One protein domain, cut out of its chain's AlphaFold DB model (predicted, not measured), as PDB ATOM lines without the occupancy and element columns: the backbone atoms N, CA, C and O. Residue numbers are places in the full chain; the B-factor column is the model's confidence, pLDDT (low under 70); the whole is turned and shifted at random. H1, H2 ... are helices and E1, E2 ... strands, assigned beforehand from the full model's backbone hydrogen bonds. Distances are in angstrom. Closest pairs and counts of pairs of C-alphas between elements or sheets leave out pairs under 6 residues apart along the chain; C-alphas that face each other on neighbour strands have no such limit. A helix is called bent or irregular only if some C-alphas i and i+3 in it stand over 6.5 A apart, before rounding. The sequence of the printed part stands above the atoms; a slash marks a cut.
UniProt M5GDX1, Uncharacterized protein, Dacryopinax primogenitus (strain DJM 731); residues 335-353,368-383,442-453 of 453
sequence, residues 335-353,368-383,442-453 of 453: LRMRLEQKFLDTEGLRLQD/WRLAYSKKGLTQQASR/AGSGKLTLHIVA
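AT A GLANCE: This is residues 335 to 353, 368 to 383 and 442 to 453 of the 453 residues of an uncharacterized protein of Dacryopinax primogenitus (strain DJM 731) (UniProt M5GDX1). A small ribbon of two antiparallel strands, E1 and E2, makes the middle of a loose rod, with a helix toward each end: H2 runs onward from E1, while H1 is set off from the ribbon toward the end where E1 begins and E2 ends. The printed part has 47 residues in three stretches, with two named helices and two named strands in the chain order H1, E1, H2, E2; the sheet's order is E1 - E2, and the class is mixed, helices and strands. The radius of gyration of the C-alphas is 13.3 A, and the C-alphas span 39 by 18 by 16 A.

HOW THE PARTS SIT: Begin with E1, residues 369 to 373, and E2, residues 446 to 452, which are antiparallel neighbours at 133 degrees between their directions. Look at C-alphas 372 and 449, which face each other at 4.8 A. N 450 and O 371 are within hydrogen-bond range at 2.7 A, as are N 369 and O 452 at 2.8 A. A tight link of one residue leads from E1 to H2, residues 375 to 383. H1, residues 335 to 347, is apart from H2 and from E2. In H1 every O i to N i+4 pair is within hydrogen-bond range; in H2, 3 of 5 are.

IN THESE COORDINATES: Find C-alpha 446 at (22.176, 3.389, 29.301); from there E2 runs 19.4 A to C-alpha 452 at (41.100, 0.845, 25.964). E1 measures 13.2 A. H1 begins at C-alpha 335, (32.984, 5.462, 38.153), and measures 17.5 A. H2 measures 13.5 A and is neither bent nor irregular, but only just: C-alphas 375 and 378 are 6.2 A apart.

THE WHOLE: The two C-alphas farthest apart are those of Asp 353 and Arg 383, at 40.2 A. Residues 354 to 367 are not printed, with 9.5 A between C-alphas 353 and 368; residues 384 to 441 are not printed either, with 14.2 A between C-alphas 383 and 442. In the B-factor column, look for pLDDT under 70 at residue 353 and residues 376 to 383; the mean of the printed part is 85.8.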
ATOM      1  N   LEU A 335      33.369   6.332  39.260       96.81
ATOM      2  CA  LEU A 335      32.984   5.462  38.153       96.81
ATOM      3  C   LEU A 335      34.113   4.489  37.792       96.81
ATOM      4  O   LEU A 335      33.848   3.307  37.557       96.81
ATOM      5  N   ARG A 336      35.364   4.962  37.777       95.31
ATOM      6  CA  ARG A 336      36.534   4.121  37.494       95.31
ATOM      7  C   ARG A 336      36.766   3.064  38.562       95.31
ATOM      8  O   ARG A 336      36.917   1.900  38.201       95.31
ATOM      9  N   MET A 337      36.712   3.436  39.842       95.19
ATOM     10  CA  MET A 337      36.829   2.463  40.935       95.19
ATOM     11  C   MET A 337      35.735   1.394  40.854       95.19
ATOM     12  O   MET A 337      36.010   0.205  40.996       95.19
ATOM     13  N   ARG A 338      34.486   1.791  40.567       97.06
ATOM     14  CA  ARG A 338      33.375   0.839  40.406       97.06
ATOM     15  C   ARG A 338      33.567  -0.085  39.207       97.06
ATOM     16  O   ARG A 338      33.203  -1.252  39.297       97.06
ATOM     17  N   LEU A 339      34.107   0.420  38.100       96.50
ATOM     18  CA  LEU A 339      34.419  -0.396  36.927       96.50
ATOM     19  C   LEU A 339      35.499  -1.422  37.237       96.50
ATOM     20  O   LEU A 339      35.292  -2.601  36.970       96.50
ATOM     21  N   GLU A 340      36.602  -0.992  37.841       95.50
ATOM     22  CA  GLU A 340      37.691  -1.878  38.245       95.50
ATOM     23  C   GLU A 340      37.196  -2.980  39.182       95.50
ATOM     24  O   GLU A 340      37.403  -4.160  38.900       95.50
ATOM     25  N   GLN A 341      36.437  -2.610  40.217       96.44
ATOM     26  CA  GLN A 341      35.826  -3.578  41.121       96.44
ATOM     27  C   GLN A 341      34.894  -4.539  40.371       96.44
ATOM     28  O   GLN A 341      34.940  -5.744  40.590       96.44
ATOM     29  N   LYS A 342      34.067  -4.039  39.442       97.44
ATOM     30  CA  LYS A 342      33.124  -4.883  38.695       97.44
ATOM     31  C   LYS A 342      33.804  -5.862  37.746       97.44
ATOM     32  O   LYS A 342      33.323  -6.989  37.632       97.44
ATOM     33  N   PHE A 343      34.880  -5.456  37.077       96.69
ATOM     34  CA  PHE A 343      35.674  -6.356  36.237       96.69
ATOM     35  C   PHE A 343      36.409  -7.401  37.075       96.69
ATOM     36  O   PHE A 343      36.422  -8.573  36.698       96.69
ATOM     37  N   LEU A 344      36.927  -7.011  38.240       95.75
ATOM     38  CA  LEU A 344      37.555  -7.941  39.166       95.75
ATOM     39  C   LEU A 344      36.553  -8.975  39.703       95.75
ATOM     40  O   LEU A 344      36.835 -10.167  39.662       95.75
ATOM     41  N   ASP A 345      35.373  -8.533  40.143       97.19
ATOM     42  CA  ASP A 345      34.346  -9.406  40.724       97.19
ATOM     43  C   ASP A 345      33.733 -10.369  39.697       97.19
ATOM     44  O   ASP A 345      33.418 -11.512  40.022       97.19
ATOM     45  N   THR A 346      33.498  -9.889  38.471       96.56
ATOM     46  CA  THR A 346      32.726 -10.635  37.459       96.56
ATOM     47  C   THR A 346      33.621 -11.506  36.589       96.56
ATOM     48  O   THR A 346      33.262 -12.637  36.279       96.56
ATOM     49  N   GLU A 347      34.776 -10.978  36.188       94.62
ATOM     50  CA  GLU A 347      35.646 -11.588  35.175       94.62
ATOM     51  C   GLU A 347      37.002 -12.008  35.762       94.62
ATOM     52  O   GLU A 347      37.821 -12.600  35.064       94.62
ATOM     53  N   GLY A 348      37.291 -11.673  37.028       95.06
ATOM     54  CA  GLY A 348      38.625 -11.854  37.610       95.06
ATOM     55  C   GLY A 348      39.691 -10.967  36.957       95.06
ATOM     56  O   GLY A 348      40.885 -11.172  37.179       95.06
ATOM     57  N   LEU A 349      39.280  -9.992  36.139       93.06
ATOM     58  CA  LEU A 349      40.177  -9.144  35.367       93.06
ATOM     59  C   LEU A 349      40.559  -7.917  36.185       93.06
ATOM     60  O   LEU A 349      39.732  -7.050  36.471       93.06
ATOM     61  N   ARG A 350      41.846  -7.808  36.511       92.75
ATOM     62  CA  ARG A 350      42.412  -6.546  36.979       92.75
ATOM     63  C   ARG A 350      42.612  -5.645  35.773       92.75
ATOM     64  O   ARG A 350      43.388  -5.970  34.883       92.75
ATOM     65  N   LEU A 351      41.986  -4.470  35.792       89.19
ATOM     66  CA  LEU A 351      42.276  -3.398  34.829       89.19
ATOM     67  C   LEU A 351      43.694  -2.801  35.035       89.19
ATOM     68  O   LEU A 351      44.063  -1.821  34.394       89.19
ATOM     69  N   GLN A 352      44.494  -3.391  35.934       76.88
ATOM     70  CA  GLN A 352      45.899  -3.103  36.207       76.88
ATOM     71  C   GLN A 352      46.770  -4.309  35.770       76.88
ATOM     72  O   GLN A 352      46.570  -5.383  36.316       76.88
ATOM     73  N   ASP A 353      47.569  -4.287  34.687       51.75
ATOM     74  CA  ASP A 353      49.026  -3.996  34.577       51.75
ATOM     75  C   ASP A 353      49.552  -4.499  33.221       51.75
ATOM     76  O   ASP A 353      49.638  -5.711  33.049       51.75
ATOM     77  N   TRP A 368      44.479   2.950  31.615       91.69
ATOM     78  CA  TRP A 368      43.433   2.614  30.677       91.69
ATOM     79  C   TRP A 368      42.554   3.844  30.517       91.69
ATOM     80  O   TRP A 368      42.330   4.621  31.456       91.69
ATOM     81  N   ARG A 369      42.063   4.037  29.301       94.12
ATOM     82  CA  ARG A 369      41.230   5.171  28.924       94.12
ATOM     83  C   ARG A 369      39.800   4.697  28.736       94.12
ATOM     84  O   ARG A 369      39.536   3.640  28.166       94.12
ATOM     85  N   LEU A 370      38.869   5.509  29.222       96.44
ATOM     86  CA  LEU A 370      37.450   5.325  28.961       96.44
ATOM     87  C   LEU A 370      37.083   6.040  27.679       96.44
ATOM     88  O   LEU A 370      37.482   7.184  27.479       96.44
ATOM     89  N   ALA A 371      36.281   5.391  26.851       96.81
ATOM     90  CA  ALA A 371      35.683   6.021  25.694       96.81
ATOM     91  C   ALA A 371      34.224   5.610  25.522       96.81
ATOM     92  O   ALA A 371      33.799   4.557  25.994       96.81
ATOM     93  N   TYR A 372      33.443   6.424  24.826       96.31
ATOM     94  CA  TYR A 372      32.081   6.086  24.417       96.31
ATOM     95  C   TYR A 372      31.923   6.299  22.912       96.31
ATOM     96  O   TYR A 372      32.593   7.139  22.314       96.31
ATOM     97  N   SER A 373      31.045   5.530  22.267       92.62
ATOM     98  CA  SER A 373      30.791   5.694  20.833       92.62
ATOM     99  C   SER A 373      29.691   6.722  20.585       92.62
ATOM    100  O   SER A 373      28.560   6.560  21.053       92.62
ATOM    101  N   LYS A 374      29.981   7.731  19.756       85.31
ATOM    102  CA  LYS A 374      28.973   8.704  19.291       85.31
ATOM    103  C   LYS A 374      27.889   8.042  18.425       85.31
ATOM    104  O   LYS A 374      26.733   8.468  18.430       85.31
ATOM    105  N   LYS A 375      28.244   6.977  17.689       75.06
ATOM    106  CA  LYS A 375      27.379   6.322  16.684       75.06
ATOM    107  C   LYS A 375      26.180   5.591  17.300       75.06
ATOM    108  O   LYS A 375      25.146   5.463  16.647       75.06
ATOM    109  N   GLY A 376      26.275   5.157  18.560       61.44
ATOM    110  CA  GLY A 376      25.166   4.495  19.257       61.44
ATOM    111  C   GLY A 376      23.951   5.401  19.491       61.44
ATOM    112  O   GLY A 376      22.839   4.906  19.677       61.44
ATOM    113  N   LEU A 377      24.142   6.723  19.444       56.03
ATOM    114  CA  LEU A 377      23.111   7.666  19.854       56.03
ATOM    115  C   LEU A 377      22.071   7.973  18.777       56.03
ATOM    116  O   LEU A 377      20.869   8.004  19.054       56.03
ATOM    117  N   THR A 378      22.513   8.158  17.535       55.69
ATOM    118  CA  THR A 378      21.617   8.540  16.434       55.69
ATOM    119  C   THR A 378      20.607   7.438  16.122       55.69
ATOM    120  O   THR A 378      19.444   7.726  15.829       55.69
ATOM    121  N   GLN A 379      20.996   6.168  16.274       58.03
ATOM    122  CA  GLN A 379      20.084   5.046  16.056       58.03
ATOM    123  C   GLN A 379      19.002   4.938  17.136       58.03
ATOM    124  O   GLN A 379      17.861   4.596  16.817       58.03
ATOM    125  N   GLN A 380      19.310   5.244  18.401       54.66
ATOM    126  CA  GLN A 380      18.314   5.155  19.471       54.66
ATOM    127  C   GLN A 380      17.301   6.307  19.407       54.66
ATOM    128  O   GLN A 380      16.101   6.067  19.568       54.66
ATOM    129  N   ALA A 381      17.757   7.529  19.109       54.12
ATOM    130  CA  ALA A 381      16.876   8.679  18.894       54.12
ATOM    131  C   ALA A 381      15.964   8.476  17.668       54.12
ATOM    132  O   ALA A 381      14.750   8.660  17.759       54.12
ATOM    133  N   SER A 382      16.520   7.985  16.552       57.69
ATOM    134  CA  SER A 382      15.746   7.661  15.346       57.69
ATOM    135  C   SER A 382      14.655   6.612  15.617       57.69
ATOM    136  O   SER A 382      13.511   6.776  15.191       57.69
ATOM    137  N   ARG A 383      14.958   5.572  16.407       54.66
ATOM    138  CA  ARG A 383      13.983   4.523  16.755       54.66
ATOM    139  C   ARG A 383      12.858   5.007  17.673       54.66
ATOM    140  O   ARG A 383      11.723   4.574  17.488       54.66
ATOM    141  N   ALA A 442      23.867   9.965  26.398       90.56
ATOM    142  CA  ALA A 442      23.179   8.701  26.703       90.56
ATOM    143  C   ALA A 442      21.707   8.852  27.157       90.56
ATOM    144  O   ALA A 442      20.931   7.885  27.122       90.56
ATOM    145  N   GLY A 443      21.308  10.051  27.586       87.50
ATOM    146  CA  GLY A 443      19.971  10.331  28.092       87.50
ATOM    147  C   GLY A 443      19.662   9.548  29.371       87.50
ATOM    148  O   GLY A 443      20.496   9.405  30.259       87.50
ATOM    149  N   SER A 444      18.432   9.044  29.492       79.38
ATOM    150  CA  SER A 444      17.913   8.474  30.746       79.38
ATOM    151  C   SER A 444      18.194   6.984  30.973       79.38
ATOM    152  O   SER A 444      17.778   6.443  31.992       79.38
ATOM    153  N   GLY A 445      18.814   6.281  30.023       86.12
ATOM    154  CA  GLY A 445      18.751   4.815  30.010       86.12
ATOM    155  C   GLY A 445      20.066   4.108  30.292       86.12
ATOM    156  O   GLY A 445      20.187   3.335  31.246       86.12
ATOM    157  N   LYS A 446      21.027   4.284  29.386       94.56
ATOM    158  CA  LYS A 446      22.176   3.389  29.301       94.56
ATOM    159  C   LYS A 446      23.382   4.088  28.694       94.56
ATOM    160  O   LYS A 446      23.329   4.506  27.542       94.56
ATOM    161  N   LEU A 447      24.480   4.111  29.440       95.75
ATOM    162  CA  LEU A 447      25.786   4.547  28.967       95.75
ATOM    163  C   LEU A 447      26.599   3.314  28.563       95.75
ATOM    164  O   LEU A 447      26.750   2.389  29.360       95.75
ATOM    165  N   THR A 448      27.099   3.282  27.326       95.94
ATOM    166  CA  THR A 448      28.001   2.214  26.863       95.94
ATOM    167  C   THR A 448      29.421   2.754  26.782       95.94
ATOM    168  O   THR A 448      29.674   3.696  26.035       95.94
ATOM    169  N   LEU A 449      30.316   2.156  27.560       97.06
ATOM    170  CA  LEU A 449      31.721   2.520  27.669       97.06
ATOM    171  C   LEU A 449      32.603   1.432  27.060       97.06
ATOM    172  O   LEU A 449      32.302   0.240  27.141       97.06
ATOM    173  N   HIS A 450      33.712   1.864  26.486       96.50
ATOM    174  CA  HIS A 450      34.795   1.048  25.974       96.50
ATOM    175  C   HIS A 450      36.039   1.358  26.804       96.50
ATOM    176  O   HIS A 450      36.379   2.527  26.989       96.50
ATOM    177  N   ILE A 451      36.676   0.320  27.334       96.06
ATOM    178  CA  ILE A 451      37.937   0.418  28.069       96.06
ATOM    179  C   ILE A 451      39.047   0.035  27.101       96.06
ATOM    180  O   ILE A 451      39.058  -1.090  26.595       96.06
ATOM    181  N   VAL A 452      39.929   0.992  26.832       94.19
ATOM    182  CA  VAL A 452      41.100   0.845  25.964       94.19
ATOM    183  C   VAL A 452      42.330   0.895  26.864       94.19
ATOM    184  O   VAL A 452      42.501   1.892  27.573       94.19
ATOM    185  N   ALA A 453      43.110  -0.185  26.897       87.38
ATOM    186  CA  ALA A 453      44.357  -0.266  27.655       87.38
ATOM    187  C   ALA A 453      45.512   0.450  26.939       87.38
ATOM    188  O   ALA A 453      45.442   0.601  25.696       87.38
TER     189      ALA A 453